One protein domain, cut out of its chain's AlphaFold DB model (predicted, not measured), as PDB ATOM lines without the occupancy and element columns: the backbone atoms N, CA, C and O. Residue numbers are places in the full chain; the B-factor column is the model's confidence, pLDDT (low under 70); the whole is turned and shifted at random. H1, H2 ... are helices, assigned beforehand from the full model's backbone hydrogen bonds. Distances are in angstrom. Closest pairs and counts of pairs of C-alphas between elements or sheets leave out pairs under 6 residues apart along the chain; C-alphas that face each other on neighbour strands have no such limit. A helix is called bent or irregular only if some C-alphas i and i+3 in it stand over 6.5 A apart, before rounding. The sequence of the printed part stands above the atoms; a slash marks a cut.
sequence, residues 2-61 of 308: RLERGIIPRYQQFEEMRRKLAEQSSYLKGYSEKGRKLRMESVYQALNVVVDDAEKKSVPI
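What this domain is: This is residues 2 to 61 of the 308 residues of an uncharacterized protein of Streblomastix strix (UniProt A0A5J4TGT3). A long, loose helical hairpin: H1 and the longer H2 lie side by side, joined at one end by a tight link, and an unnamed stretch, residues 2 to 10, leads into H1 at the hairpin's open end. The 60 printed residues hold two named helices, H1 then H2, and no named strand; the class is all helix. The whole is loose, with a radius of gyration of the C-alphas of 14.2 A, and elongated, spanning 43 by 23 by 18 A.

How they stand to each other: H1, residues 11 to 27, and H2, residues 33 to 56, form a helical hairpin, running opposite ways at a shallow tilt of 16 degrees. They touch through residues 18 to 25 of H1 and 36 to 44 of H2 alone; the closest C-alphas, those of Ser 25 and Arg 36, are 6.4 A apart. Every O i to N i+4 pair is within hydrogen-bond range in H2, and 11 of 13 in H1.

Where its parts are: H1 measures 25.1 A from C-alpha 11 at (40.374, 8.250, -29.533) to C-alpha 27. H1 is neither bent nor irregular, but only just: C-alphas 23 and 26 are 6.1 A apart. H2 measures 34.7 A and ends at C-alpha 56, (53.651, 14.788, -32.341).

The domain as a whole: The two C-alphas farthest apart, those of Gly 30 and Ile 61, are 45.4 A apart. The printed part has no cut. Its mean pLDDT is 70.4, with residues 2 to 12, 22 and 24 to 29 under 70.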
ATOM      1  N   ARG A   2      66.278  -0.356 -27.372       38.97
ATOM      2  CA  ARG A   2      65.278   0.631 -27.820       38.97
ATOM      3  C   ARG A   2      63.951   0.244 -27.169       38.97
ATOM      4  O   ARG A   2      63.552  -0.905 -27.316       38.97
ATOM      5  N   LEU A   3      63.318   1.155 -26.425       47.19
ATOM      6  CA  LEU A   3      61.954   0.929 -25.946       47.19
ATOM      7  C   LEU A   3      61.039   0.833 -27.169       47.19
ATOM      8  O   LEU A   3      61.016   1.751 -27.994       47.19
ATOM      9  N   GLU A   4      60.326  -0.283 -27.305       49.47
ATOM     10  CA  GLU A   4      59.281  -0.404 -28.315       49.47
ATOM     11  C   GLU A   4      58.210   0.657 -28.056       49.47
ATOM     12  O   GLU A   4      57.814   0.908 -26.916       49.47
ATOM     13  N   ARG A   5      57.797   1.348 -29.120       48.81
ATOM     14  CA  ARG A   5      56.799   2.413 -29.028       48.81
ATOM     15  C   ARG A   5      55.455   1.767 -28.707       48.81
ATOM     16  O   ARG A   5      55.002   0.902 -29.451       48.81
ATOM     17  N   GLY A   6      54.842   2.178 -27.597       50.94
ATOM     18  CA  GLY A   6      53.509   1.725 -27.216       50.94
ATOM     19  C   GLY A   6      52.477   2.045 -28.297       50.94
ATOM     20  O   GLY A   6      52.606   3.025 -29.032       50.94
ATOM     21  N   ILE A   7      51.453   1.200 -28.390       56.69
ATOM     22  CA  ILE A   7      50.298   1.414 -29.263       56.69
ATOM     23  C   ILE A   7      49.618   2.713 -28.821       56.69
ATOM     24  O   ILE A   7      49.221   2.832 -27.663       56.69
ATOM     25  N   ILE A   8      49.494   3.677 -29.736       57.16
ATOM     26  CA  ILE A   8      48.735   4.906 -29.495       57.16
ATOM     27  C   ILE A   8      47.273   4.490 -29.284       57.16
ATOM     28  O   ILE A   8      46.691   3.889 -30.195       57.16
ATOM     29  N   PRO A   9      46.671   4.758 -28.113       54.84
ATOM     30  CA  PRO A   9      45.264   4.459 -27.898       54.84
ATOM     31  C   PRO A   9      44.437   5.242 -28.917       54.84
ATOM     32  O   PRO A   9      44.585   6.456 -29.042       54.84
ATOM     33  N   ARG A  10      43.562   4.560 -29.660       61.25
ATOM     34  CA  ARG A  10      42.599   5.250 -30.534       61.25
ATOM     35  C   ARG A  10      41.734   6.189 -29.688       61.25
ATOM     36  O   ARG A  10      41.471   5.868 -28.534       61.25
ATOM     37  N   TYR A  11      41.215   7.279 -30.259       66.75
ATOM     38  CA  TYR A  11      40.374   8.250 -29.533       66.75
ATOM     39  C   TYR A  11      39.248   7.590 -28.706       66.75
ATOM     40  O   TYR A  11      39.052   7.913 -27.540       66.75
ATOM     41  N   GLN A  12      38.585   6.567 -29.260       67.75
ATOM     42  CA  GLN A  12      37.584   5.773 -28.531       67.75
ATOM     43  C   GLN A  12      38.172   4.999 -27.337       67.75
ATOM     44  O   GLN A  12      37.598   4.998 -26.254       67.75
ATOM     45  N   GLN A  13      39.340   4.376 -27.506       71.31
ATOM     46  CA  GLN A  13      40.033   3.650 -26.435       71.31
ATOM     47  C   GLN A  13      40.542   4.602 -25.345       71.31
ATOM     48  O   GLN A  13      40.553   4.248 -24.169       71.31
ATOM     49  N   PHE A  14      40.950   5.812 -25.727       72.75
ATOM     50  CA  PHE A  14      41.349   6.859 -24.797       72.75
ATOM     51  C   PHE A  14      40.176   7.316 -23.926       72.75
ATOM     52  O   PHE A  14      40.318   7.365 -22.704       72.75
ATOM     53  N   GLU A  15      39.006   7.567 -24.518       71.38
ATOM     54  CA  GLU A  15      37.840   7.955 -23.721       71.38
ATOM     55  C   GLU A  15      37.300   6.818 -22.851       71.38
ATOM     56  O   GLU A  15      36.917   7.035 -21.700       71.38
ATOM     57  N   GLU A  16      37.369   5.569 -23.317       78.94
ATOM     58  CA  GLU A  16      37.090   4.416 -22.458       78.94
ATOM     59  C   GLU A  16      38.054   4.326 -21.269       78.94
ATOM     60  O   GLU A  16      37.632   3.995 -20.156       78.94
ATOM     61  N   MET A  17      39.342   4.628 -21.473       74.75
ATOM     62  CA  MET A  17      40.311   4.688 -20.381       74.75
ATOM     63  C   MET A  17      40.001   5.832 -19.417       74.75
ATOM     64  O   MET A  17      40.009   5.581 -18.213       74.75
ATOM     65  N   ARG A  18      39.667   7.041 -19.900       72.50
ATOM     66  CA  ARG A  18      39.234   8.150 -19.028       72.50
ATOM     67  C   ARG A  18      38.012   7.759 -18.206       72.50
ATOM     68  O   ARG A  18      38.007   7.973 -16.995       72.50
ATOM     69  N   ARG A  19      37.018   7.123 -18.830       77.00
ATOM     70  CA  ARG A  19      35.802   6.665 -18.147       77.00
ATOM     71  C   ARG A  19      36.110   5.637 -17.059       77.00
ATOM     72  O   ARG A  19      35.691   5.818 -15.920       77.00
ATOM     73  N   LYS A  20      36.912   4.612 -17.369       81.00
ATOM     74  CA  LYS A  20      37.348   3.599 -16.387       81.00
ATOM     75  C   LYS A  20      38.144   4.219 -15.239       81.00
ATOM     76  O   LYS A  20      37.992   3.806 -14.092       81.00
ATOM     77  N   LEU A  21      38.970   5.227 -15.521       73.69
ATOM     78  CA  LEU A  21      39.730   5.934 -14.495       73.69
ATOM     79  C   LEU A  21      38.825   6.767 -13.575       73.69
ATOM     80  O   LEU A  21      39.026   6.792 -12.359       73.69
ATOM     81  N   ALA A  22      37.804   7.409 -14.146       69.75
ATOM     82  CA  ALA A  22      36.772   8.106 -13.388       69.75
ATOM     83  C   ALA A  22      35.959   7.138 -12.514       69.75
ATOM     84  O   ALA A  22      35.713   7.437 -11.347       69.75
ATOM     85  N   GLU A  23      35.615   5.952 -13.023       74.31
ATOM     86  CA  GLU A  23      34.926   4.892 -12.267       74.31
ATOM     87  C   GLU A  23      35.790   4.348 -11.105       74.31
ATOM     88  O   GLU A  23      35.285   4.061 -10.018       74.31
ATOM     89  N   GLN A  24      37.117   4.275 -11.272       66.81
ATOM     90  CA  GLN A  24      38.049   3.874 -10.205       66.81
ATOM     91  C   GLN A  24      38.167   4.897  -9.065       66.81
ATOM     92  O   GLN A  24      38.597   4.543  -7.963       66.81
ATOM     93  N   SER A  25      37.752   6.149  -9.278       59.38
ATOM     94  CA  SER A  25      37.781   7.189  -8.242       59.38
ATOM     95  C   SER A  25      36.916   6.839  -7.025       59.38
ATOM     96  O   SER A  25      37.263   7.174  -5.887       59.38
ATOM     97  N   SER A  26      35.836   6.086  -7.246       59.41
ATOM     98  CA  SER A  26      34.933   5.581  -6.211       59.41
ATOM     99  C   SER A  26      35.584   4.485  -5.355       59.41
ATOM    100  O   SER A  26      35.255   4.338  -4.178       59.41
ATOM    101  N   TYR A  27      36.542   3.747  -5.928       59.97
ATOM    102  CA  TYR A  27      37.227   2.610  -5.304       59.97
ATOM    103  C   TYR A  27      38.468   2.994  -4.487       59.97
ATOM    104  O   TYR A  27      39.019   2.149  -3.780       59.97
ATOM    105  N   LEU A  28      38.892   4.264  -4.512       65.94
ATOM    106  CA  LEU A  28      39.995   4.797  -3.698       65.94
ATOM    107  C   LEU A  28      39.586   4.963  -2.219       65.94
ATOM    108  O   LEU A  28      39.601   6.061  -1.650       65.94
ATOM    109  N   LYS A  29      39.204   3.851  -1.581       62.72
ATOM    110  CA  LYS A  29      38.901   3.771  -0.148       62.72
ATOM    111  C   LYS A  29      40.156   4.172   0.640       62.72
ATOM    112  O   LYS A  29      41.211   3.577   0.462       62.72
ATOM    113  N   GLY A  30      40.045   5.207   1.473       73.44
ATOM    114  CA  GLY A  30      41.141   5.725   2.309       73.44
ATOM    115  C   GLY A  30      41.701   7.092   1.899       73.44
ATOM    116  O   GLY A  30      42.326   7.753   2.721       73.44
ATOM    117  N   TYR A  31      41.429   7.576   0.682       71.19
ATOM    118  CA  TYR A  31      41.774   8.953   0.303       71.19
ATOM    119  C   TYR A  31      40.653   9.927   0.687       71.19
ATOM    120  O   TYR A  31      39.472   9.624   0.478       71.19
ATOM    121  N   SER A  32      41.037  11.107   1.187       82.88
ATOM    122  CA  SER A  32      40.160  12.284   1.277       82.88
ATOM    123  C   SER A  32      39.640  12.658  -0.113       82.88
ATOM    124  O   SER A  32      40.338  12.450  -1.107       82.88
ATOM    125  N   GLU A  33      38.443  13.238  -0.200       80.06
ATOM    126  CA  GLU A  33      37.847  13.680  -1.467       80.06
ATOM    127  C   GLU A  33      38.793  14.598  -2.260       80.06
ATOM    128  O   GLU A  33      38.984  14.411  -3.463       80.06
ATOM    129  N   LYS A  34      39.495  15.508  -1.568       82.94
ATOM    130  CA  LYS A  34      40.519  16.377  -2.171       82.94
ATOM    131  C   LYS A  34      41.697  15.576  -2.735       82.94
ATOM    132  O   LYS A  34      42.180  15.867  -3.824       82.94
ATOM    133  N   GLY A  35      42.135  14.539  -2.020       80.00
ATOM    134  CA  GLY A  35      43.208  13.645  -2.466       80.00
ATOM    135  C   GLY A  35      42.812  12.781  -3.667       80.00
ATOM    136  O   GLY A  35      43.648  12.507  -4.524       80.00
ATOM    137  N   ARG A  36      41.533  12.393  -3.771       77.00
ATOM    138  CA  ARG A  36      41.007  11.668  -4.941       77.00
ATOM    139  C   ARG A  36      40.985  12.551  -6.186       77.00
ATOM    140  O   ARG A  36      41.457  12.104  -7.227       77.00
ATOM    141  N   LYS A  37      40.514  13.798  -6.059       78.06
ATOM    142  CA  LYS A  37      40.504  14.775  -7.163       78.06
ATOM    143  C   LYS A  37      41.919  15.057  -7.680       78.06
ATOM    144  O   LYS A  37      42.173  14.848  -8.861       78.06
ATOM    145  N   LEU A  38      42.863  15.370  -6.787       80.88
ATOM    146  CA  LEU A  38      44.267  15.618  -7.158       80.88
ATOM    147  C   LEU A  38      44.928  14.414  -7.848       80.88
ATOM    148  O   LEU A  38      45.680  14.574  -8.809       80.88
ATOM    149  N   ARG A  39      44.645  13.191  -7.383       77.69
ATOM    150  CA  ARG A  39      45.177  11.974  -8.012       77.69
ATOM    151  C   ARG A  39      44.589  11.748  -9.405       77.69
ATOM    152  O   ARG A  39      45.334  11.373 -10.303       77.69
ATOM    153  N   MET A  40      43.288  11.979  -9.595       72.69
ATOM    154  CA  MET A  40      42.667  11.910 -10.923       72.69
ATOM    155  C   MET A  40      43.271  12.938 -11.872       72.69
ATOM    156  O   MET A  40      43.674  12.571 -12.970       72.69
ATOM    157  N   GLU A  41      43.382  14.194 -11.444       79.44
ATOM    158  CA  GLU A  41      43.978  15.266 -12.247       79.44
ATOM    159  C   GLU A  41      45.414  14.933 -12.659       79.44
ATOM    160  O   GLU A  41      45.758  15.070 -13.828       79.44
ATOM    161  N   SER A  42      46.227  14.405 -11.741       78.69
ATOM    162  CA  SER A  42      47.598  13.979 -12.041       78.69
ATOM    163  C   SER A  42      47.659  12.846 -13.071       78.69
ATOM    164  O   SER A  42      48.494  12.881 -13.977       78.69
ATOM    165  N   VAL A  43      46.770  11.850 -12.983       77.12
ATOM    166  CA  VAL A  43      46.748  10.756 -13.965       77.12
ATOM    167  C   VAL A  43      46.208  11.232 -15.314       77.12
ATOM    168  O   VAL A  43      46.743  10.831 -16.346       77.12
ATOM    169  N   TYR A  44      45.216  12.126 -15.335       76.44
ATOM    170  CA  TYR A  44      44.756  12.753 -16.576       76.44
ATOM    171  C   TYR A  44      45.845  13.595 -17.232       76.44
ATOM    172  O   TYR A  44      46.016  13.515 -18.443       76.44
ATOM    173  N   GLN A  45      46.622  14.349 -16.451       75.62
ATOM    174  CA  GLN A  45      47.772  15.086 -16.972       75.62
ATOM    175  C   GLN A  45      48.797  14.139 -17.600       75.62
ATOM    176  O   GLN A  45      49.244  14.386 -18.715       75.62
ATOM    177  N   ALA A  46      49.125  13.028 -16.936       73.81
ATOM    178  CA  ALA A  46      50.048  12.038 -17.488       73.81
ATOM    179  C   ALA A  46      49.514  11.399 -18.783       73.81
ATOM    180  O   ALA A  46      50.270  11.220 -19.735       73.81
ATOM    181  N   LEU A  47      48.215  11.092 -18.841       76.25
ATOM    182  CA  LEU A  47      47.565  10.560 -20.040       76.25
ATOM    183  C   LEU A  47      47.584  11.564 -21.197       76.25
ATOM    184  O   LEU A  47      47.941  11.183 -22.308       76.25
ATOM    185  N   ASN A  48      47.276  12.835 -20.935       76.00
ATOM    186  CA  ASN A  48      47.315  13.889 -21.949       76.00
ATOM    187  C   ASN A  48      48.734  14.094 -22.492       76.00
ATOM    188  O   ASN A  48      48.913  14.157 -23.698       76.00
ATOM    189  N   VAL A  49      49.759  14.090 -21.633       73.94
ATOM    190  CA  VAL A  49      51.163  14.207 -22.075       73.94
ATOM    191  C   VAL A  49      51.565  13.053 -23.001       73.94
ATOM    192  O   VAL A  49      52.284  13.265 -23.977       73.94
ATOM    193  N   VAL A  50      51.104  11.832 -22.717       75.88
ATOM    194  CA  VAL A  50      51.361  10.668 -23.580       75.88
ATOM    195  C   VAL A  50      50.625  10.795 -24.915       75.88
ATOM    196  O   VAL A  50      51.190  10.423 -25.942       75.88
ATOM    197  N   VAL A  51      49.402  11.336 -24.920       76.81
ATOM    198  CA  VAL A  51      48.651  11.622 -26.153       76.81
ATOM    199  C   VAL A  51      49.350  12.698 -26.975       76.81
ATOM    200  O   VAL A  51      49.618  12.460 -28.145       76.81
ATOM    201  N   ASP A  52      49.757  13.810 -26.368       74.00
ATOM    202  CA  ASP A  52      50.451  14.897 -27.065       74.00
ATOM    203  C   ASP A  52      51.777  14.424 -27.686       74.00
ATOM    204  O   ASP A  52      52.140  14.808 -28.801       74.00
ATOM    205  N   ASP A  53      52.533  13.583 -26.974       73.69
ATOM    206  CA  ASP A  53      53.777  12.999 -27.489       73.69
ATOM    207  C   ASP A  53      53.507  11.984 -28.615       73.69
ATOM    208  O   ASP A  53      54.261  11.912 -29.591       73.69
ATOM    209  N   ALA A  54      52.409  11.233 -28.514       70.94
ATOM    210  CA  ALA A  54      51.952  10.323 -29.555       70.94
ATOM    211  C   ALA A  54      51.472  11.065 -30.812       70.94
ATOM    212  O   ALA A  54      51.840  10.664 -31.916       70.94
ATOM    213  N   GLU A  55      50.726  12.160 -30.665       73.06
ATOM    214  CA  GLU A  55      50.268  13.015 -31.764       73.06
ATOM    215  C   GLU A  55      51.451  13.651 -32.494       73.06
ATOM    216  O   GLU A  55      51.552  13.530 -33.717       73.06
ATOM    217  N   LYS A  56      52.420  14.215 -31.760       76.56
ATOM    218  CA  LYS A  56      53.651  14.788 -32.341       76.56
ATOM    219  C   LYS A  56      54.478  13.772 -33.126       76.56
ATOM    220  O   LYS A  56      55.177  14.140 -34.066       76.56
ATOM    221  N   LYS A  57      54.444  12.503 -32.716       72.12
ATOM    222  CA  LYS A  57      55.175  11.404 -33.365       72.12
ATOM    223  C   LYS A  57      54.333  10.654 -34.396       72.12
ATOM    224  O   LYS A  57      54.862   9.741 -35.038       72.12
ATOM    225  N   SER A  58      53.054  10.995 -34.540       74.62
ATOM    226  CA  SER A  58      52.156  10.345 -35.483       74.62
ATOM    227  C   SER A  58      52.468  10.792 -36.912       74.62
ATOM    228  O   SER A  58      52.755  11.957 -37.179       74.62
ATOM    229  N   VAL A  59      52.457   9.838 -37.843       75.06
ATOM    230  CA  VAL A  59      52.556  10.133 -39.275       75.06
ATOM    231  C   VAL A  59      51.128  10.348 -39.773       75.06
ATOM    232  O   VAL A  59      50.295   9.465 -39.545       75.06
ATOM    233  N   PRO A  60      50.814  11.481 -40.427       72.56
ATOM    234  CA  PRO A  60      49.467  11.727 -40.917       72.56
ATOM    235  C   PRO A  60      49.061  10.633 -41.907       72.56
ATOM    236  O   PRO A  60      49.814  10.272 -42.813       72.56
ATOM    237  N   ILE A  61      47.861  10.091 -41.714       73.88
ATOM    238  CA  ILE A  61      47.298   9.056 -42.580       73.88
ATOM    239  C   ILE A  61      46.808   9.722 -43.866       73.88
ATOM    240  O   ILE A  61      46.106  10.732 -43.830       73.88
TER     241      ILE A  61